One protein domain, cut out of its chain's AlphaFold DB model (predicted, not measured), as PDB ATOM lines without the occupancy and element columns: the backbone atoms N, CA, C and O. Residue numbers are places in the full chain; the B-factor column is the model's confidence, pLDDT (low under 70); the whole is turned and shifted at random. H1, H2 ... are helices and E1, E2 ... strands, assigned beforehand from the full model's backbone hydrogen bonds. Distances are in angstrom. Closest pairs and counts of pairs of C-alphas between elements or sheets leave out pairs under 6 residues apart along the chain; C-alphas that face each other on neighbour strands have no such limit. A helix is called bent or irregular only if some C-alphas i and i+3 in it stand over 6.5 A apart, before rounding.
ATOM      1  N   ALA A  32    -163.150 -43.544 -40.619       65.38
ATOM      2  CA  ALA A  32    -162.471 -42.691 -41.595       65.38
ATOM      3  C   ALA A  32    -163.028 -41.253 -41.628       65.38
ATOM      4  O   ALA A  32    -162.274 -40.287 -41.752       65.38
ATOM      5  N   LEU A  33    -164.346 -41.085 -41.477       63.38
ATOM      6  CA  LEU A  33    -164.978 -39.768 -41.358       63.38
ATOM      7  C   LEU A  33    -164.562 -39.064 -40.063       63.38
ATOM      8  O   LEU A  33    -164.217 -37.885 -40.094       63.38
ATOM      9  N   ASN A  34    -164.531 -39.784 -38.941       65.44
ATOM     10  CA  ASN A  34    -164.096 -39.230 -37.661       65.44
ATOM     11  C   ASN A  34    -162.613 -38.838 -37.675       65.44
ATOM     12  O   ASN A  34    -162.275 -37.753 -37.202       65.44
ATOM     13  N   SER A  35    -161.734 -39.659 -38.261       59.59
ATOM     14  CA  SER A  35    -160.315 -39.312 -38.411       59.59
ATOM     15  C   SER A  35    -160.122 -38.105 -39.329       59.59
ATOM     16  O   SER A  35    -159.316 -37.231 -39.024       59.59
ATOM     17  N   SER A  36    -160.898 -38.010 -40.413       66.44
ATOM     18  CA  SER A  36    -160.858 -36.860 -41.325       66.44
ATOM     19  C   SER A  36    -161.355 -35.585 -40.643       66.44
ATOM     20  O   SER A  36    -160.711 -34.545 -40.744       66.44
ATOM     21  N   LYS A  37    -162.454 -35.661 -39.881       68.50
ATOM     22  CA  LYS A  37    -162.974 -34.537 -39.088       68.50
ATOM     23  C   LYS A  37    -161.958 -34.065 -38.049       68.50
ATOM     24  O   LYS A  37    -161.762 -32.862 -37.904       68.50
ATOM     25  N   LEU A  38    -161.296 -34.992 -37.355       71.56
ATOM     26  CA  LEU A  38    -160.248 -34.663 -36.389       71.56
ATOM     27  C   LEU A  38    -159.044 -33.997 -37.071       71.56
ATOM     28  O   LEU A  38    -158.565 -32.975 -36.590       71.56
ATOM     29  N   ALA A  39    -158.596 -34.518 -38.216       71.75
ATOM     30  CA  ALA A  39    -157.500 -33.930 -38.983       71.75
ATOM     31  C   ALA A  39    -157.831 -32.512 -39.476       71.75
ATOM     32  O   ALA A  39    -157.016 -31.603 -39.325       71.75
ATOM     33  N   ILE A  40    -159.043 -32.301 -40.001       69.69
ATOM     34  CA  ILE A  40    -159.526 -30.979 -40.427       69.69
ATOM     35  C   ILE A  40    -159.597 -30.025 -39.231       69.69
ATOM     36  O   ILE A  40    -159.122 -28.897 -39.326       69.69
ATOM     37  N   SER A  41    -160.133 -30.479 -38.096       70.12
ATOM     38  CA  SER A  41    -160.198 -29.682 -36.868       70.12
ATOM     39  C   SER A  41    -158.806 -29.274 -36.382       70.12
ATOM     40  O   SER A  41    -158.593 -28.113 -36.042       70.12
ATOM     41  N   ASN A  42    -157.846 -30.201 -36.386       71.19
ATOM     42  CA  ASN A  42    -156.467 -29.919 -35.991       71.19
ATOM     43  C   ASN A  42    -155.805 -28.929 -36.955       71.19
ATOM     44  O   ASN A  42    -155.149 -27.992 -36.507       71.19
ATOM     45  N   LYS A  43    -156.023 -29.081 -38.268       71.31
ATOM     46  CA  LYS A  43    -155.483 -28.151 -39.267       71.31
ATOM     47  C   LYS A  43    -156.090 -26.757 -39.137       71.31
ATOM     48  O   LYS A  43    -155.368 -25.768 -39.217       71.31
ATOM     49  N   ALA A  44    -157.396 -26.667 -38.897       70.25
ATOM     50  CA  ALA A  44    -158.069 -25.399 -38.642       70.25
ATOM     51  C   ALA A  44    -157.523 -24.718 -37.377       70.25
ATOM     52  O   ALA A  44    -157.282 -23.514 -37.393       70.25
ATOM     53  N   TYR A  45    -157.262 -25.484 -36.313       72.00
ATOM     54  CA  TYR A  45    -156.652 -24.971 -35.086       72.00
ATOM     55  C   TYR A  45    -155.217 -24.471 -35.307       72.00
ATOM     56  O   TYR A  45    -154.857 -23.391 -34.847       72.00
ATOM     57  N   GLU A  46    -154.410 -25.215 -36.067       74.38
ATOM     58  CA  GLU A  46    -153.050 -24.818 -36.449       74.38
ATOM     59  C   GLU A  46    -153.049 -23.497 -37.235       74.38
ATOM     60  O   GLU A  46    -152.305 -22.577 -36.895       74.38
ATOM     61  N   ILE A  47    -153.917 -23.374 -38.249       74.38
ATOM     62  CA  ILE A  47    -154.062 -22.154 -39.058       74.38
ATOM     63  C   ILE A  47    -154.532 -20.983 -38.193       74.38
ATOM     64  O   ILE A  47    -153.972 -19.891 -38.282       74.38
ATOM     65  N   TYR A  48    -155.532 -21.210 -37.338       72.56
ATOM     66  CA  TYR A  48    -156.038 -20.196 -36.419       72.56
ATOM     67  C   TYR A  48    -154.930 -19.683 -35.493       72.56
ATOM     68  O   TYR A  48    -154.725 -18.473 -35.395       72.56
ATOM     69  N   ASN A  49    -154.172 -20.584 -34.860       72.81
ATOM     70  CA  ASN A  49    -153.074 -20.199 -33.978       72.81
ATOM     71  C   ASN A  49    -152.000 -19.440 -34.750       72.81
ATOM     72  O   ASN A  49    -151.609 -18.361 -34.320       72.81
ATOM     73  N   LYS A  50    -151.574 -19.942 -35.914       77.69
ATOM     74  CA  LYS A  50    -150.576 -19.267 -36.751       77.69
ATOM     75  C   LYS A  50    -151.006 -17.842 -37.109       77.69
ATOM     76  O   LYS A  50    -150.227 -16.915 -36.920       77.69
ATOM     77  N   SER A  51    -152.254 -17.660 -37.535       74.69
ATOM     78  CA  SER A  51    -152.806 -16.337 -37.842       74.69
ATOM     79  C   SER A  51    -152.803 -15.409 -36.621       74.69
ATOM     80  O   SER A  51    -152.443 -14.239 -36.737       74.69
ATOM     81  N   LYS A  52    -153.138 -15.915 -35.428       75.62
ATOM     82  CA  LYS A  52    -153.091 -15.111 -34.196       75.62
ATOM     83  C   LYS A  52    -151.673 -14.705 -33.813       75.62
ATOM     84  O   LYS A  52    -151.473 -13.564 -33.408       75.62
ATOM     85  N   LEU A  53    -150.698 -15.594 -33.988       78.88
ATOM     86  CA  LEU A  53    -149.290 -15.267 -33.770       78.88
ATOM     87  C   LEU A  53    -148.808 -14.171 -34.713       78.88
ATOM     88  O   LEU A  53    -148.138 -13.253 -34.267       78.88
ATOM     89  N   GLU A  54    -149.168 -14.239 -35.994       81.75
ATOM     90  CA  GLU A  54    -148.791 -13.216 -36.977       81.75
ATOM     91  C   GLU A  54    -149.383 -11.842 -36.624       81.75
ATOM     92  O   GLU A  54    -148.690 -10.830 -36.720       81.75
ATOM     93  N   ILE A  55    -150.632 -11.800 -36.144       78.75
ATOM     94  CA  ILE A  55    -151.264 -10.561 -35.662       78.75
ATOM     95  C   ILE A  55    -150.512  -9.997 -34.449       78.75
ATOM     96  O   ILE A  55    -150.240  -8.798 -34.392       78.75
ATOM     97  N   ILE A  56    -150.160 -10.853 -33.488       79.31
ATOM     98  CA  ILE A  56    -149.405 -10.456 -32.295       79.31
ATOM     99  C   ILE A  56    -148.014  -9.938 -32.680       79.31
ATOM    100  O   ILE A  56    -147.625  -8.863 -32.227       79.31
ATOM    101  N   ASP A  57    -147.286 -10.667 -33.530       85.88
ATOM    102  CA  ASP A  57    -145.961 -10.280 -34.020       85.88
ATOM    103  C   ASP A  57    -146.026  -8.904 -34.701       85.88
ATOM    104  O   ASP A  57    -145.237  -8.012 -34.386       85.88
ATOM    105  N   SER A  58    -147.011  -8.709 -35.584       83.88
ATOM    106  CA  SER A  58    -147.233  -7.447 -36.294       83.88
ATOM    107  C   SER A  58    -147.481  -6.280 -35.340       83.88
ATOM    108  O   SER A  58    -146.923  -5.202 -35.526       83.88
ATOM    109  N   GLU A  59    -148.302  -6.468 -34.312       82.06
ATOM    110  CA  GLU A  59    -148.616  -5.400 -33.363       82.06
ATOM    111  C   GLU A  59    -147.446  -5.122 -32.395       82.06
ATOM    112  O   GLU A  59    -147.192  -3.963 -32.067       82.06
ATOM    113  N   ILE A  60    -146.659  -6.133 -31.998       85.50
ATOM    114  CA  ILE A  60    -145.403  -5.921 -31.252       85.50
ATOM    115  C   ILE A  60    -144.444  -5.052 -32.072       85.50
ATOM    116  O   ILE A  60    -143.930  -4.048 -31.573       85.50
ATOM    117  N   LEU A  61    -144.221  -5.413 -33.339       90.00
ATOM    118  CA  LEU A  61    -143.351  -4.657 -34.239       90.00
ATOM    119  C   LEU A  61    -143.897  -3.249 -34.504       90.00
ATOM    120  O   LEU A  61    -143.137  -2.281 -34.463       90.00
ATOM    121  N   GLY A  62    -145.212  -3.121 -34.695       88.12
ATOM    122  CA  GLY A  62    -145.903  -1.841 -34.830       88.12
ATOM    123  C   GLY A  62    -145.643  -0.924 -33.638       88.12
ATOM    124  O   GLY A  62    -145.314   0.245 -33.818       88.12
ATOM    125  N   ARG A  63    -145.664  -1.460 -32.415       86.25
ATOM    126  CA  ARG A  63    -145.364  -0.685 -31.203       86.25
ATOM    127  C   ARG A  63    -143.910  -0.290 -31.069       86.25
ATOM    128  O   ARG A  63    -143.646   0.808 -30.582       86.25
ATOM    129  N   VAL A  64    -142.971  -1.130 -31.503       90.94
ATOM    130  CA  VAL A  64    -141.561  -0.721 -31.563       90.94
ATOM    131  C   VAL A  64    -141.396   0.431 -32.545       90.94
ATOM    132  O   VAL A  64    -140.777   1.433 -32.198       90.94
ATOM    133  N   LYS A  65    -142.018   0.337 -33.723       93.31
ATOM    134  CA  LYS A  65    -142.021   1.409 -34.722       93.31
ATOM    135  C   LYS A  65    -142.636   2.704 -34.179       93.31
ATOM    136  O   LYS A  65    -142.024   3.760 -34.294       93.31
ATOM    137  N   THR A  66    -143.794   2.639 -33.523       91.44
ATOM    138  CA  THR A  66    -144.409   3.811 -32.877       91.44
ATOM    139  C   THR A  66    -143.531   4.374 -31.761       91.44
ATOM    140  O   THR A  66    -143.396   5.589 -31.656       91.44
ATOM    141  N   SER A  67    -142.912   3.517 -30.946       91.81
ATOM    142  CA  SER A  67    -142.017   3.947 -29.866       91.81
ATOM    143  C   SER A  67    -140.803   4.681 -30.423       91.81
ATOM    144  O   SER A  67    -140.517   5.781 -29.974       91.81
ATOM    145  N   LEU A  68    -140.155   4.125 -31.450       94.75
ATOM    146  CA  LEU A  68    -139.066   4.770 -32.185       94.75
ATOM    147  C   LEU A  68    -139.491   6.122 -32.770       94.75
ATOM    148  O   LEU A  68    -138.755   7.094 -32.644       94.75
ATOM    149  N   LYS A  69    -140.698   6.210 -33.343       94.50
ATOM    150  CA  LYS A  69    -141.220   7.470 -33.882       94.50
ATOM    151  C   LYS A  69    -141.397   8.534 -32.800       94.50
ATOM    152  O   LYS A  69    -141.069   9.689 -33.022       94.50
ATOM    153  N   GLN A  70    -141.883   8.144 -31.623       92.75
ATOM    154  CA  GLN A  70    -142.038   9.052 -30.484       92.75
ATOM    155  C   GLN A  70    -140.699   9.537 -29.918       92.75
ATOM    156  O   GLN A  70    -140.665  10.605 -29.316       92.75
ATOM    157  N   LEU A  71    -139.615   8.772 -30.094       94.56
ATOM    158  CA  LEU A  71    -138.277   9.202 -29.693       94.56
ATOM    159  C   LEU A  71    -137.737  10.339 -30.577       94.56
ATOM    160  O   LEU A  71    -136.871  11.076 -30.130       94.56
ATOM    161  N   GLU A  72    -138.236  10.533 -31.801       94.06
ATOM    162  CA  GLU A  72    -137.756  11.624 -32.670       94.06
ATOM    163  C   GLU A  72    -137.952  13.016 -32.048       94.06
ATOM    164  O   GLU A  72    -137.160  13.920 -32.304       94.06
ATOM    165  N   ASP A  73    -138.986  13.173 -31.219       91.75
ATOM    166  CA  ASP A  73    -139.344  14.433 -30.567       91.75
ATOM    167  C   ASP A  73    -138.904  14.486 -29.083       91.75
ATOM    168  O   ASP A  73    -139.240  15.428 -28.362       91.75
ATOM    169  N   GLU A  74    -138.163  13.485 -28.586       91.12
ATOM    170  CA  GLU A  74    -137.680  13.468 -27.202       91.12
ATOM    171  C   GLU A  74    -136.380  14.271 -27.034       91.12
ATOM    172  O   GLU A  74    -135.370  14.032 -27.692       91.12
ATOM    173  N   ASN A  75    -136.376  15.193 -26.065       82.75
ATOM    174  CA  ASN A  75    -135.206  16.031 -25.769       82.75
ATOM    175  C   ASN A  75    -134.009  15.225 -25.237       82.75
ATOM    176  O   ASN A  75    -132.858  15.580 -25.489       82.75
ATOM    177  N   ASN A  76    -134.276  14.144 -24.502       87.06
ATOM    178  CA  ASN A  76    -133.261  13.335 -23.835       87.06
ATOM    179  C   ASN A  76    -133.279  11.912 -24.398       87.06
ATOM    180  O   ASN A  76    -133.926  11.027 -23.841       87.06
ATOM    181  N   LEU A  77    -132.557  11.711 -25.503       92.19
ATOM    182  CA  LEU A  77    -132.265  10.377 -26.026       92.19
ATOM    183  C   LEU A  77    -130.953   9.832 -25.473       92.19
ATOM    184  O   LEU A  77    -129.920  10.499 -25.550       92.19
ATOM    185  N   ASP A  78    -131.005   8.590 -25.015       92.62
ATOM    186  CA  ASP A  78    -129.864   7.778 -24.633       92.62
ATOM    187  C   ASP A  78    -129.952   6.374 -25.256       92.62
ATOM    188  O   ASP A  78    -130.927   6.005 -25.918       92.62
ATOM    189  N   GLU A  79    -128.913   5.570 -25.037       91.69
ATOM    190  CA  GLU A  79    -128.789   4.217 -25.591       91.69
ATOM    191  C   GLU A  79    -129.929   3.280 -25.145       91.69
ATOM    192  O   GLU A  79    -130.240   2.299 -25.822       91.69
ATOM    193  N   LYS A  80    -130.581   3.567 -24.011       90.94
ATOM    194  CA  LYS A  80    -131.663   2.767 -23.425       90.94
ATOM    195  C   LYS A  80    -133.050   3.350 -23.692       90.94
ATOM    196  O   LYS A  80    -134.031   2.702 -23.316       90.94
ATOM    197  N   SER A  81    -133.178   4.502 -24.354       91.38
ATOM    198  CA  SER A  81    -134.464   5.179 -24.579       91.38
ATOM    199  C   SER A  81    -135.520   4.256 -25.188       91.38
ATOM    200  O   SER A  81    -136.639   4.188 -24.677       91.38
ATOM    201  N   LEU A  82    -135.167   3.459 -26.205       90.75
ATOM    202  CA  LEU A  82    -136.110   2.514 -26.814       90.75
ATOM    203  C   LEU A  82    -136.560   1.422 -25.837       90.75
ATOM    204  O   LEU A  82    -137.754   1.130 -25.743       90.75
ATOM    205  N   TYR A  83    -135.617   0.833 -25.097       88.00
ATOM    206  CA  TYR A  83    -135.926  -0.168 -24.078       88.00
ATOM    207  C   TYR A  83    -136.850   0.407 -23.000       88.00
ATOM    208  O   TYR A  83    -137.874  -0.195 -22.675       88.00
ATOM    209  N   ASN A  84    -136.531   1.596 -22.489       87.50
ATOM    210  CA  ASN A  84    -137.310   2.273 -21.458       87.50
ATOM    211  C   ASN A  84    -138.737   2.564 -21.939       87.50
ATOM    212  O   ASN A  84    -139.702   2.256 -21.231       87.50
ATOM    213  N   LYS A  85    -138.880   3.074 -23.170       88.12
ATOM    214  CA  LYS A  85    -140.176   3.349 -23.801       88.12
ATOM    215  C   LYS A  85    -141.011   2.077 -23.941       88.12
ATOM    216  O   LYS A  85    -142.151   2.023 -23.480       88.12
ATOM    217  N   MET A  86    -140.425   1.022 -24.498       85.44
ATOM    218  CA  MET A  86    -141.111  -0.254 -24.696       85.44
ATOM    219  C   MET A  86    -141.467  -0.942 -23.379       85.44
ATOM    220  O   MET A  86    -142.571  -1.461 -23.267       85.44
ATOM    221  N   ASN A  87    -140.597  -0.919 -22.366       81.31
ATOM    222  CA  ASN A  87    -140.894  -1.478 -21.042       81.31
ATOM    223  C   ASN A  87    -142.013  -0.705 -20.319       81.31
ATOM    224  O   ASN A  87    -142.724  -1.276 -19.491       81.31
ATOM    225  N   ALA A  88    -142.185   0.589 -20.605       79.38
ATOM    226  CA  ALA A  88    -143.323   1.360 -20.112       79.38
ATOM    227  C   ALA A  88    -144.619   0.958 -20.836       79.38
ATOM    228  O   ALA A  88    -145.610   0.629 -20.183       79.38
ATOM    229  N   VAL A  89    -144.594   0.903 -22.172       76.06
ATOM    230  CA  VAL A  89    -145.753   0.521 -23.000       76.06
ATOM    231  C   VAL A  89    -146.168  -0.932 -22.751       76.06
ATOM    232  O   VAL A  89    -147.360  -1.235 -22.701       76.06
ATOM    233  N   SER A  90    -145.209  -1.832 -22.518       69.38
ATOM    234  CA  SER A  90    -145.462  -3.262 -22.329       69.38
ATOM    235  C   SER A  90    -146.282  -3.588 -21.080       69.38
ATOM    236  O   SER A  90    -146.867  -4.664 -20.993       69.38
ATOM    237  N   ARG A  91    -146.321  -2.679 -20.097       63.94
ATOM    238  CA  ARG A  91    -147.106  -2.846 -18.862       63.94
ATOM    239  C   ARG A  91    -148.614  -2.729 -19.094       63.94
ATOM    240  O   ARG A  91    -149.370  -3.212 -18.263       63.94
ATOM    241  N   TYR A  92    -149.035  -2.125 -20.207       58.78
ATOM    242  CA  TYR A  92    -150.437  -1.805 -20.499       58.78
ATOM    243  C   TYR A  92    -150.876  -2.270 -21.891       58.78
ATOM    244  O   TYR A  92    -151.786  -1.694 -22.484       58.78
ATOM    245  N   LEU A  93    -150.213  -3.283 -22.454       59.31
ATOM    246  CA  LEU A  93    -150.579  -3.792 -23.773       59.31
ATOM    247  C   LEU A  93    -151.989  -4.392 -23.718       59.31
ATOM    248  O   LEU A  93    -152.233  -5.377 -23.032       59.31
ATOM    249  N   ILE A  94    -152.918  -3.801 -24.459       55.88
ATOM    250  CA  ILE A  94    -154.232  -4.375 -24.733       55.88
ATOM    251  C   ILE A  94    -154.344  -4.439 -26.252       55.88
ATOM    252  O   ILE A  94    -154.269  -3.413 -26.929       55.88
ATOM    253  N   PHE A  95    -154.466  -5.652 -26.787       56.56
ATOM    254  CA  PHE A  95    -154.603  -5.894 -28.220       56.56
ATOM    255  C   PHE A  95    -156.096  -5.854 -28.580       56.56
ATOM    256  O   PHE A  95    -156.757  -6.889 -28.657       56.56
ATOM    257  N   ASN A  96    -156.639  -4.654 -28.793       46.91
ATOM    258  CA  ASN A  96    -157.978  -4.494 -29.359       46.91
ATOM    259  C   ASN A  96    -157.880  -4.683 -30.877       46.91
ATOM    260  O   ASN A  96    -157.688  -3.727 -31.619       46.91
ATOM    261  N   SER A  97    -157.943  -5.925 -31.357       44.19
ATOM    262  CA  SER A  97    -157.962  -6.175 -32.801       44.19
ATOM    263  C   SER A  97    -159.320  -5.731 -33.367       44.19
ATOM    264  O   SER A  97    -160.324  -6.416 -33.173       44.19
ATOM    265  N   GLU A  98    -159.348  -4.622 -34.112       39.97
ATOM    266  CA  GLU A  98    -160.525  -4.155 -34.870       39.97
ATOM    267  C   GLU A  98    -160.891  -5.079 -36.050       39.97
ATOM    268  O   GLU A  98    -161.958  -4.939 -36.642       39.97
ATOM    269  N   ALA A  99    -160.049  -6.071 -36.368       38.56
ATOM    270  CA  ALA A  99    -160.180  -6.983 -37.508       38.56
ATOM    271  C   ALA A  99    -161.329  -8.022 -37.405       38.56
ATOM    272  O   ALA A  99    -161.213  -9.143 -37.893       38.56
ATOM    273  N   GLY A 100    -162.458  -7.677 -36.780       32.66
ATOM    274  CA  GLY A 100    -163.713  -8.435 -36.885       32.66
ATOM    275  C   GLY A 100    -163.776  -9.766 -36.127       32.66
ATOM    276  O   GLY A 100    -164.781 -10.465 -36.215       32.66
ATOM    277  N   VAL A 101    -162.755 -10.118 -35.342       40.19
ATOM    278  CA  VAL A 101    -162.773 -11.305 -34.480       40.19
ATOM    279  C   VAL A 101    -162.716 -10.835 -33.030       40.19
ATOM    280  O   VAL A 101    -161.641 -10.486 -32.548       40.19
ATOM    281  N   LYS A 102    -163.871 -10.800 -32.346       42.38
ATOM    282  CA  LYS A 102    -164.003 -10.525 -30.902       42.38
ATOM    283  C   LYS A 102    -163.266 -11.591 -30.076       42.38
ATOM    284  O   LYS A 102    -163.898 -12.457 -29.485       42.38
ATOM    285  N   ASN A 103    -161.940 -11.545 -30.050       50.41
ATOM    286  CA  ASN A 103    -161.128 -12.363 -29.163       50.41
ATOM    287  C   ASN A 103    -160.338 -11.411 -28.279       50.41
ATOM    288  O   ASN A 103    -159.427 -10.739 -28.759       50.41
ATOM    289  N   ASP A 104    -160.708 -11.367 -27.002       54.78
ATOM    290  CA  ASP A 104    -159.982 -10.656 -25.956       54.78
ATOM    291  C   ASP A 104    -158.573 -11.264 -25.824       54.78
ATOM    292  O   ASP A 104    -158.353 -12.206 -25.055       54.78
ATOM    293  N   ILE A 105    -157.604 -10.762 -26.593       56.28
ATOM    294  CA  ILE A 105    -156.187 -11.043 -26.358       56.28
ATOM    295  C   ILE A 105    -155.780 -10.196 -25.153       56.28
ATOM    296  O   ILE A 105    -155.724  -8.966 -25.225       56.28
ATOM    297  N   ARG A 106    -155.511 -10.858 -24.028       58.00
ATOM    298  CA  ARG A 106    -155.099 -10.209 -22.784       58.00
ATOM    299  C   ARG A 106    -153.606 -10.401 -22.595       58.00
ATOM    300  O   ARG A 106    -153.079 -11.509 -22.647       58.00
ATOM    301  N   VAL A 107    -152.911  -9.304 -22.350       55.34
ATOM    302  CA  VAL A 107    -151.481  -9.337 -22.050       55.34
ATOM    303  C   VAL A 107    -151.315  -9.361 -20.555       55.34
ATOM    304  O   VAL A 107    -151.839  -8.500 -19.853       55.34
ATOM    305  N   GLN A 108    -150.565 -10.335 -20.063       55.00
ATOM    306  CA  GLN A 108    -150.183 -10.386 -18.664       55.00
ATOM    307  C   GLN A 108    -148.666 -10.452 -18.616       55.00
ATOM    308  O   GLN A 108    -148.068 -11.491 -18.884       55.00
ATOM    309  N   LYS A 109    -148.019  -9.334 -18.277       57.69
ATOM    310  CA  LYS A 109    -146.574  -9.336 -18.030       57.69
ATOM    311  C   LYS A 109    -146.257 -10.431 -17.004       57.69
ATOM    312  O   LYS A 109    -146.699 -10.343 -15.862       57.69
ATOM    313  N   ILE A 110    -145.495 -11.448 -17.407       47.59
ATOM    314  CA  ILE A 110    -144.949 -12.430 -16.472       47.59
ATOM    315  C   ILE A 110    -143.516 -12.050 -16.159       47.59
ATOM    316  O   ILE A 110    -142.653 -12.061 -17.032       47.59
ATOM    317  N   GLY A 111    -143.301 -11.762 -14.879       45.16
ATOM    318  CA  GLY A 111    -141.992 -11.510 -14.306       45.16
ATOM    319  C   GLY A 111    -141.575 -10.044 -14.346       45.16
ATOM    320  O   GLY A 111    -141.956  -9.253 -15.212       45.16
ATOM    321  N   THR A 112    -140.766  -9.675 -13.361       45.44
ATOM    322  CA  THR A 112    -139.876  -8.518 -13.425       45.44
ATOM    323  C   THR A 112    -138.973  -8.666 -14.651       45.44
ATOM    324  O   THR A 112    -138.590  -9.781 -15.000       45.44
ATOM    325  N   ALA A 113    -138.659  -7.554 -15.329       49.56
ATOM    326  CA  ALA A 113    -137.626  -7.579 -16.361       49.56
ATOM    327  C   ALA A 113    -136.363  -8.141 -15.702       49.56
ATOM    328  O   ALA A 113    -135.876  -7.561 -14.732       49.56
ATOM    329  N   VAL A 114    -135.910  -9.313 -16.139       46.47
ATOM    330  CA  VAL A 114    -134.633  -9.837 -15.671       46.47
ATOM    331  C   VAL A 114    -133.603  -8.959 -16.368       46.47
ATOM    332  O   VAL A 114    -133.537  -8.980 -17.594       46.47
ATOM    333  N   GLU A 115    -132.883  -8.118 -15.620       49.62
ATOM    334  CA  GLU A 115    -131.845  -7.216 -16.143       49.62
ATOM    335  C   GLU A 115    -130.637  -8.011 -16.668       49.62
ATOM    336  O   GLU A 115    -129.526  -7.929 -16.156       49.62
ATOM    337  N   VAL A 116    -130.840  -8.798 -17.718       59.47
ATOM    338  CA  VAL A 116    -129.764  -9.282 -18.574       59.47
ATOM    339  C   VAL A 116    -129.780  -8.389 -19.809       59.47
ATOM    340  O   VAL A 116    -130.357  -8.716 -20.841       59.47
ATOM    341  N   GLY A 117    -129.203  -7.195 -19.669       67.75
ATOM    342  CA  GLY A 117    -129.022  -6.248 -20.768       67.75
ATOM    343  C   GLY A 117    -130.315  -5.585 -21.245       67.75
ATOM    344  O   GLY A 117    -130.863  -4.719 -20.566       67.75
ATOM    345  N   ASN A 118    -130.747  -5.931 -22.456       74.50
ATOM    346  CA  ASN A 118    -131.769  -5.233 -23.240       74.50
ATOM    347  C   ASN A 118    -132.959  -6.135 -23.628       74.50
ATOM    348  O   ASN A 118    -133.691  -5.861 -24.586       74.50
ATOM    349  N   THR A 119    -133.147  -7.222 -22.880       80.81
ATOM    350  CA  THR A 119    -134.201  -8.213 -23.104       80.81
ATOM    351  C   THR A 119    -135.465  -7.885 -22.304       80.81
ATOM    352  O   THR A 119    -135.412  -7.541 -21.125       80.81
ATOM    353  N   LEU A 120    -136.625  -8.015 -22.946       78.94
ATOM    354  CA  LEU A 120    -137.946  -7.843 -22.355       78.94
ATOM    355  C   LEU A 120    -138.778  -9.115 -22.553       78.94
ATOM    356  O   LEU A 120    -139.124  -9.479 -23.675       78.94
ATOM    357  N   SER A 121    -139.159  -9.749 -21.452       77.50
ATOM    358  CA  SER A 121    -140.013 -10.937 -21.453       77.50
ATOM    359  C   SER A 121    -141.478 -10.578 -21.223       77.50
ATOM    360  O   SER A 121    -141.808  -9.786 -20.336       77.50
ATOM    361  N   MET A 122    -142.377 -11.186 -21.995       77.12
ATOM    362  CA  MET A 122    -143.820 -11.009 -21.849       77.12
ATOM    363  C   MET A 122    -144.561 -12.326 -22.062       77.12
ATOM    364  O   MET A 122    -144.204 -13.122 -22.926       77.12
ATOM    365  N   LYS A 123    -145.624 -12.547 -21.286       74.25
ATOM    366  CA  LYS A 123    -146.583 -13.613 -21.565       74.25
ATOM    367  C   LYS A 123    -147.856 -12.978 -22.085       74.25
ATOM    368  O   LYS A 123    -148.392 -12.033 -21.511       74.25
ATOM    369  N   LEU A 124    -148.339 -13.497 -23.192       74.94
ATOM    370  CA  LEU A 124    -149.612 -13.100 -23.752       74.94
ATOM    371  C   LEU A 124    -150.546 -14.291 -23.627       74.94
ATOM    372  O   LEU A 124    -150.113 -15.448 -23.666       74.94
ATOM    373  N   SER A 125    -151.826 -14.016 -23.456       70.00
ATOM    374  CA  SER A 125    -152.831 -15.051 -23.550       70.00
ATOM    375  C   SER A 125    -153.988 -14.614 -24.419       70.00
ATOM    376  O   SER A 125    -154.318 -13.433 -24.537       70.00
ATOM    377  N   TRP A 126    -154.595 -15.588 -25.079       69.62
ATOM    378  CA  TRP A 126    -155.832 -15.362 -25.801       69.62
ATOM    379  C   TRP A 126    -156.785 -16.507 -25.537       69.62
ATOM    380  O   TRP A 126    -156.395 -17.677 -25.471       69.62
ATOM    381  N   LYS A 127    -158.057 -16.158 -25.407       64.25
ATOM    382  CA  LYS A 127    -159.121 -17.143 -25.307       64.25
ATOM    383  C   LYS A 127    -159.575 -17.546 -26.700       64.25
ATOM    384  O   LYS A 127    -159.807 -16.694 -27.559       64.25
ATOM    385  N   TYR A 128    -159.638 -18.854 -26.927       59.72
ATOM    386  CA  TYR A 128    -160.278 -19.427 -28.110       59.72
ATOM    387  C   TYR A 128    -161.795 -19.522 -27.902       59.72
ATOM    388  O   TYR A 128    -162.567 -19.217 -28.806       59.72
ATOM    389  N   ASP A 129    -162.193 -19.901 -26.688       59.47
ATOM    390  CA  ASP A 129    -163.557 -19.950 -26.168       59.47
ATOM    391  C   ASP A 129    -163.521 -19.649 -24.652       59.47
ATOM    392  O   ASP A 129    -162.454 -19.380 -24.091       59.47
ATOM    393  N   ASP A 130    -164.669 -19.682 -23.971       60.53
ATOM    394  CA  ASP A 130    -164.751 -19.390 -22.530       60.53
ATOM    395  C   ASP A 130    -163.912 -20.340 -21.649       60.53
ATOM    396  O   ASP A 130    -163.602 -19.996 -20.504       60.53
ATOM    397  N   TYR A 131    -163.502 -21.500 -22.177       56.34
ATOM    398  CA  TYR A 131    -162.896 -22.605 -21.433       56.34
ATOM    399  C   TYR A 131    -161.427 -22.875 -21.792       56.34
ATOM    400  O   TYR A 131    -160.724 -23.524 -21.016       56.34
ATOM    401  N   LYS A 132    -160.945 -22.403 -22.948       66.50
ATOM    402  CA  LYS A 132    -159.581 -22.626 -23.443       66.50
ATOM    403  C   LYS A 132    -158.839 -21.315 -23.643       66.50
ATOM    404  O   LYS A 132    -159.108 -20.544 -24.567       66.50
ATOM    405  N   GLU A 133    -157.837 -21.119 -22.797       73.56
ATOM    406  CA  GLU A 133    -156.877 -20.028 -22.873       73.56
ATOM    407  C   GLU A 133    -155.544 -20.571 -23.392       73.56
ATOM    408  O   GLU A 133    -154.966 -21.486 -22.811       73.56
ATOM    409  N   ASN A 134    -155.069 -20.025 -24.510       74.06
ATOM    410  CA  ASN A 134    -153.720 -20.286 -24.988       74.06
ATOM    411  C   ASN A 134    -152.769 -19.312 -24.313       74.06
ATOM    412  O   ASN A 134    -153.069 -18.121 -24.191       74.06
ATOM    413  N   HIS A 135    -151.600 -19.808 -23.931       76.94
ATOM    414  CA  HIS A 135    -150.534 -18.984 -23.398       76.94
ATOM    415  C   HIS A 135    -149.362 -18.987 -24.364       76.94
ATOM    416  O   HIS A 135    -148.882 -20.034 -24.781       76.94
ATOM    417  N   ILE A 136    -148.859 -17.803 -24.680       78.94
ATOM    418  CA  ILE A 136    -147.619 -17.651 -25.421       78.94
ATOM    419  C   ILE A 136    -146.636 -16.827 -24.620       78.94
ATOM    420  O   ILE A 136    -146.981 -15.807 -24.026       78.94
ATOM    421  N   TYR A 137    -145.392 -17.268 -24.625       81.19
ATOM    422  CA  TYR A 137    -144.288 -16.481 -24.123       81.19
ATOM    423  C   TYR A 137    -143.532 -15.846 -25.283       81.19
ATOM    424  O   TYR A 137    -143.221 -16.521 -26.264       81.19
ATOM    425  N   TYR A 138    -143.215 -14.566 -25.129       83.56
ATOM    426  CA  TYR A 138    -142.357 -13.794 -26.013       83.56
ATOM    427  C   TYR A 138    -141.145 -13.285 -25.238       83.56
ATOM    428  O   TYR A 138    -141.269 -12.715 -24.153       83.56
ATOM    429  N   GLU A 139    -139.978 -13.441 -25.848       86.31
ATOM    430  CA  GLU A 139    -138.736 -12.796 -25.443       86.31
ATOM    431  C   GLU A 139    -138.376 -11.778 -26.525       86.31
ATOM    432  O   GLU A 139    -138.103 -12.150 -27.670       86.31
ATOM    433  N   LEU A 140    -138.413 -10.496 -26.172       86.88
ATOM    434  CA  LEU A 140    -138.023  -9.409 -27.057       86.88
ATOM    435  C   LEU A 140    -136.602  -8.955 -26.739       86.88
ATOM    436  O   LEU A 140    -136.263  -8.791 -25.574       86.88
ATOM    437  N   THR A 141    -135.785  -8.692 -27.752       88.19
ATOM    438  CA  THR A 141    -134.465  -8.068 -27.589       88.19
ATOM    439  C   THR A 141    -134.494  -6.699 -28.248       88.19
ATOM    440  O   THR A 141    -134.545  -6.586 -29.471       88.19
ATOM    441  N   LEU A 142    -134.507  -5.644 -27.437       88.50
ATOM    442  CA  LEU A 142    -134.594  -4.271 -27.928       88.50
ATOM    443  C   LEU A 142    -133.187  -3.710 -28.092       88.50
ATOM    444  O   LEU A 142    -132.432  -3.755 -27.134       88.50
ATOM    445  N   PRO A 143    -132.784  -3.186 -29.255       85.75
ATOM    446  CA  PRO A 143    -131.416  -2.712 -29.440       85.75
ATOM    447  C   PRO A 143    -131.073  -1.602 -28.439       85.75
ATOM    448  O   PRO A 143    -131.891  -0.715 -28.185       85.75
ATOM    449  N   MET A 144    -129.856  -1.650 -27.886       90.69
ATOM    450  CA  MET A 144    -129.252  -0.447 -27.315       90.69
ATOM    451  C   MET A 144    -128.892   0.465 -28.485       90.69
ATOM    452  O   MET A 144    -128.210   0.027 -29.413       90.69
ATOM    453  N   LEU A 145    -129.408   1.690 -28.475       92.12
ATOM    454  CA  LEU A 145    -129.206   2.638 -29.563       92.12
ATOM    455  C   LEU A 145    -127.747   3.091 -29.560       92.12
ATOM    456  O   LEU A 145    -127.263   3.615 -28.563       92.12
ATOM    457  N   SER A 146    -127.046   2.887 -30.671       94.06
ATOM    458  CA  SER A 146    -125.714   3.465 -30.864       94.06
ATOM    459  C   SER A 146    -125.797   4.984 -31.053       94.06
ATOM    460  O   SER A 146    -126.876   5.536 -31.275       94.06
ATOM    461  N   LYS A 147    -124.654   5.679 -31.003       94.38
ATOM    462  CA  LYS A 147    -124.602   7.125 -31.287       94.38
ATOM    463  C   LYS A 147    -125.181   7.454 -32.666       94.38
ATOM    464  O   LYS A 147    -126.011   8.351 -32.757       94.38
ATOM    465  N   ASP A 148    -124.826   6.666 -33.678       95.00
ATOM    466  CA  ASP A 148    -125.347   6.809 -35.042       95.00
ATOM    467  C   ASP A 148    -126.867   6.590 -35.082       95.00
ATOM    468  O   ASP A 148    -127.590   7.351 -35.719       95.00
ATOM    469  N   ASP A 149    -127.381   5.597 -34.339       94.94
ATOM    470  CA  ASP A 149    -128.828   5.361 -34.261       94.94
ATOM    471  C   ASP A 149    -129.561   6.561 -33.633       94.94
ATOM    472  O   ASP A 149    -130.637   6.946 -34.092       94.94
ATOM    473  N   ILE A 150    -128.986   7.164 -32.586       94.25
ATOM    474  CA  ILE A 150    -129.544   8.352 -31.922       94.25
ATOM    475  C   ILE A 150    -129.540   9.554 -32.874       94.25
ATOM    476  O   ILE A 150    -130.520  10.301 -32.910       94.25
ATOM    477  N   GLU A 151    -128.471   9.748 -33.647       94.12
ATOM    478  CA  GLU A 151    -128.400  10.804 -34.661       94.12
ATOM    479  C   GLU A 151    -129.453  10.603 -35.757       94.12
ATOM    480  O   GLU A 151    -130.197  11.538 -36.054       94.12
ATOM    481  N   GLU A 152    -129.608   9.386 -36.283       94.88
ATOM    482  CA  GLU A 152    -130.651   9.072 -37.268       94.88
ATOM    483  C   GLU A 152    -132.067   9.319 -36.725       94.88
ATOM    484  O   GLU A 152    -132.909   9.887 -37.430       94.88
ATOM    485  N   ILE A 153    -132.342   8.953 -35.467       94.31
ATOM    486  CA  ILE A 153    -133.634   9.237 -34.823       94.31
ATOM    487  C   ILE A 153    -133.854  10.751 -34.712       94.31
ATOM    488  O   ILE A 153    -134.922  11.241 -35.080       94.31
ATOM    489  N   ARG A 154    -132.843  11.518 -34.283       92.44
ATOM    490  CA  ARG A 154    -132.921  12.991 -34.211       92.44
ATOM    491  C   ARG A 154    -133.116  13.640 -35.582       92.44
ATOM    492  O   ARG A 154    -133.795  14.658 -35.688       92.44
ATOM    493  N   SER A 155    -132.579  13.037 -36.639       94.62
ATOM    494  CA  SER A 155    -132.816  13.431 -38.034       94.62
ATOM    495  C   SER A 155    -134.172  12.970 -38.588       94.62
ATOM    496  O   SER A 155    -134.401  13.067 -39.793       94.62
ATOM    497  N   LYS A 156    -135.091  12.502 -37.731       94.12
ATOM    498  CA  LYS A 156    -136.437  12.023 -38.085       94.12
ATOM    499  C   LYS A 156    -136.446  10.818 -39.025       94.12
ATOM    500  O   LYS A 156    -137.378  10.630 -39.810       94.12
ATOM    501  N   ASN A 157    -135.401  10.000 -38.940       94.06
ATOM    502  CA  ASN A 157    -135.225   8.802 -39.745       94.06
ATOM    503  C   ASN A 157    -135.378   7.523 -38.906       94.06
ATOM    504  O   ASN A 157    -134.686   6.526 -39.107       94.06
ATOM    505  N   SER A 158    -136.313   7.528 -37.948       93.00
ATOM    506  CA  SER A 158    -136.560   6.374 -37.071       93.00
ATOM    507  C   SER A 158    -136.985   5.102 -37.823       93.00
ATOM    508  O   SER A 158    -136.793   3.991 -37.325       93.00
ATOM    509  N   GLU A 159    -137.509   5.239 -39.046       94.75
ATOM    510  CA  GLU A 159    -137.864   4.118 -39.923       94.75
ATOM    511  C   GLU A 159    -136.638   3.293 -40.344       94.75
ATOM    512  O   GLU A 159    -136.720   2.065 -40.424       94.75
ATOM    513  N   ASN A 160    -135.491   3.936 -40.583       94.81
ATOM    514  CA  ASN A 160    -134.248   3.227 -40.885       94.81
ATOM    515  C   ASN A 160    -133.799   2.383 -39.694       94.81
ATOM    516  O   ASN A 160    -133.464   1.207 -39.857       94.81
ATOM    517  N   ILE A 161    -133.888   2.944 -38.488       95.25
ATOM    518  CA  ILE A 161    -133.552   2.233 -37.251       95.25
ATOM    519  C   ILE A 161    -134.504   1.060 -37.023       95.25
ATOM    520  O   ILE A 161    -134.060  -0.044 -36.702       95.25
ATOM    521  N   PHE A 162    -135.803   1.244 -37.271       96.12
ATOM    522  CA  PHE A 162    -136.757   0.139 -37.235       96.12
ATOM    523  C   PHE A 162    -136.359  -0.972 -38.216       96.12
ATOM    524  O   PHE A 162    -136.242  -2.129 -37.817       96.12
ATOM    525  N   ASN A 163    -136.081  -0.640 -39.479       96.25
ATOM    526  CA  ASN A 163    -135.705  -1.629 -40.491       96.25
ATOM    527  C   ASN A 163    -134.373  -2.334 -40.197       96.25
ATOM    528  O   ASN A 163    -134.250  -3.519 -40.500       96.25
ATOM    529  N   LYS A 164    -133.413  -1.646 -39.569       95.19
ATOM    530  CA  LYS A 164    -132.126  -2.210 -39.136       95.19
ATOM    531  C   LYS A 164    -132.290  -3.313 -38.086       95.19
ATOM    532  O   LYS A 164    -131.520  -4.274 -38.080       95.19
ATOM    533  N   TYR A 165    -133.281  -3.186 -37.200       93.19
ATOM    534  CA  TYR A 165    -133.433  -4.069 -36.041       93.19
ATOM    535  C   TYR A 165    -134.675  -4.970 -36.064       93.19
ATOM    536  O   TYR A 165    -134.719  -5.911 -35.273       93.19
ATOM    537  N   LYS A 166    -135.650  -4.747 -36.959       93.50
ATOM    538  CA  LYS A 166    -136.965  -5.424 -36.942       93.50
ATOM    539  C   LYS A 166    -136.901  -6.946 -36.821       93.50
ATOM    540  O   LYS A 166    -137.627  -7.520 -36.014       93.50
ATOM    541  N   ASP A 167    -135.977  -7.583 -37.536       92.31
ATOM    542  CA  ASP A 167    -135.861  -9.046 -37.583       92.31
ATOM    543  C   ASP A 167    -135.233  -9.640 -36.310       92.31
ATOM    544  O   ASP A 167    -135.278 -10.848 -36.095       92.31
ATOM    545  N   LYS A 168    -134.647  -8.798 -35.449       90.81
ATOM    546  CA  LYS A 168    -133.999  -9.195 -34.188       90.81
ATOM    547  C   LYS A 168    -134.850  -8.895 -32.954       90.81
ATOM    548  O   LYS A 168    -134.509  -9.351 -31.866       90.81
ATOM    549  N   ILE A 169    -135.938  -8.133 -33.108       90.44
ATOM    550  CA  ILE A 169    -136.785  -7.701 -31.988       90.44
ATOM    551  C   ILE A 169    -137.426  -8.902 -31.302       90.44
ATOM    552  O   ILE A 169    -137.384  -8.984 -30.081       90.44
ATOM    553  N   ILE A 170    -138.024  -9.824 -32.058       90.56
ATOM    554  CA  ILE A 170    -138.653 -11.031 -31.510       90.56
ATOM    555  C   ILE A 170    -137.595 -12.136 -31.481       90.56
ATOM    556  O   ILE A 170    -137.350 -12.794 -32.488       90.56
ATOM    557  N   ALA A 171    -136.952 -12.328 -30.329       87.12
ATOM    558  CA  ALA A 171    -135.849 -13.276 -30.184       87.12
ATOM    559  C   ALA A 171    -136.342 -14.711 -29.967       87.12
ATOM    560  O   ALA A 171    -135.796 -15.654 -30.539       87.12
ATOM    561  N   LYS A 172    -137.388 -14.889 -29.152       85.75
ATOM    562  CA  LYS A 172    -138.022 -16.195 -28.929       85.75
ATOM    563  C   LYS A 172    -139.529 -16.057 -28.805       85.75
ATOM    564  O   LYS A 172    -140.023 -15.102 -28.206       85.75
ATOM    565  N   LYS A 173    -140.244 -17.065 -29.306       86.44
ATOM    566  CA  LYS A 173    -141.671 -17.262 -29.049       86.44
ATOM    567  C   LYS A 173    -141.991 -18.743 -28.873       86.44
ATOM    568  O   LYS A 173    -141.541 -19.557 -29.678       86.44
ATOM    569  N   TYR A 174    -142.748 -19.102 -27.838       81.00
ATOM    570  CA  TYR A 174    -143.209 -20.480 -27.631       81.00
ATOM    571  C   TYR A 174    -144.619 -20.526 -27.040       81.00
ATOM    572  O   TYR A 174    -144.940 -19.795 -26.101       81.00
ATOM    573  N   ILE A 175    -145.459 -21.384 -27.623       73.88
ATOM    574  CA  ILE A 175    -146.837 -21.640 -27.183       73.88
ATOM    575  C   ILE A 175    -146.803 -22.753 -26.136       73.88
ATOM    576  O   ILE A 175    -146.089 -23.739 -26.324       73.88
ATOM    577  N   TYR A 176    -147.562 -22.571 -25.059       63.75
ATOM    578  CA  TYR A 176    -147.765 -23.542 -23.987       63.75
ATOM    579  C   TYR A 176    -149.163 -24.155 -24.063       63.75
ATOM    580  O   TYR A 176    -150.112 -23.391 -24.360       63.75
TER     581      TYR A 176
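AT A GLANCE: This is residues 32 to 176 of the 176 residues of an uncharacterized protein of Lachnospiraceae bacterium (UniProt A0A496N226). A twisted four-stranded sheet is covered on one face by part of a very long helix, H1, and by the shorter H2, while the first residues of H1, 32 to 44, stick out as a free arm. At the other end of H1, the short helices H3 and H4 pack on its last turns, and H4 leads straight into the edge strand E4. The printed part has 145 residues, with named elements in the order H1, H2, E1, E2, E3, H3, H4, E4; the sheet order is E1, E2, E3, E4, antiparallel throughout, and the class is mixed, helices and strands. The whole is loose, with a radius of gyration of the C-alphas of 18.1 A, and a rod in outline, with spans of 64 by 29 by 24 A; without the free arm, residues 32 to 44, the longest span is 49 A.

HOW THE PARTS SIT: In the sheet, E2, residues 119 to 127, and E3, residues 133 to 141, form a hairpin at 161 degrees, with N 122 and O 138 at 2.9 A. E1, residues 105 to 108, forms a hairpin with E2, with N 106 and O 125 at 2.9 A; E1, E2 and E3 are a meander, each strand the antiparallel neighbour of the one before. E4, residues 170 to 175, is antiparallel to E3, with N 139 and O 172 at 2.9 A. H1, residues 32 to 71, and H2, residues 81 to 92, make two layers with the sheet, helices on one face of it. H1 runs slantwise to the strands, at a height over the sheet of 9.7 A and at 37 degrees to E3 on the local plane. H2 runs along the strands over E2 and E3, at a height over the sheet of 9.8 A. H1 is the hub: its residues 63 to 71 touch H2 at a steep tilt of 49 degrees, opposite ways, the closest C-alphas being those of Ser 67 and Lys 85, 6.4 A apart. Its residues 61 to 69 touch H4, residues 158 to 169, closest at the C-alphas of Leu 68 and Ser 158, 5.7 A. H3, residues 147 to 154, is about perpendicular to H1 and touches it, closest at the C-alphas of Leu 71 and Ile 153, 6.9 A. H4 only grazes the sheet, with residues 165 to 169. Every O i to N i+4 pair is within hydrogen-bond range in H1 and H3; H2 and H4 each have 6 of 8.

IN THESE COORDINATES: H1 is 58.5 A long, from C-alpha 32 at (-162.471, -42.691, -41.595) to C-alpha 71 at (-138.277, 9.202, -29.693). H2 measures 17.9 A, H3 10.6 A and H4 15.0 A; H4 is irregular, with C-alphas 164 and 167 7.9 A apart. E1 measures 9.8 A, E2 26.6 A, E3 25.8 A and E4 14.1 A, ending at C-alpha 175 at (-146.837, -21.640, -27.183).

THE WHOLE: The C-alphas of Ala 32 and Asn 75, the two farthest apart, are 66.6 A apart. Without residues 32 to 44 the body spans 49 by 31 by 22 A. The printed part has no cut, and the link from H2 to E1, 12 residues, is long. The mean pLDDT of the printed part is 76.8; 43 residues are under 70, among them 90 to 117.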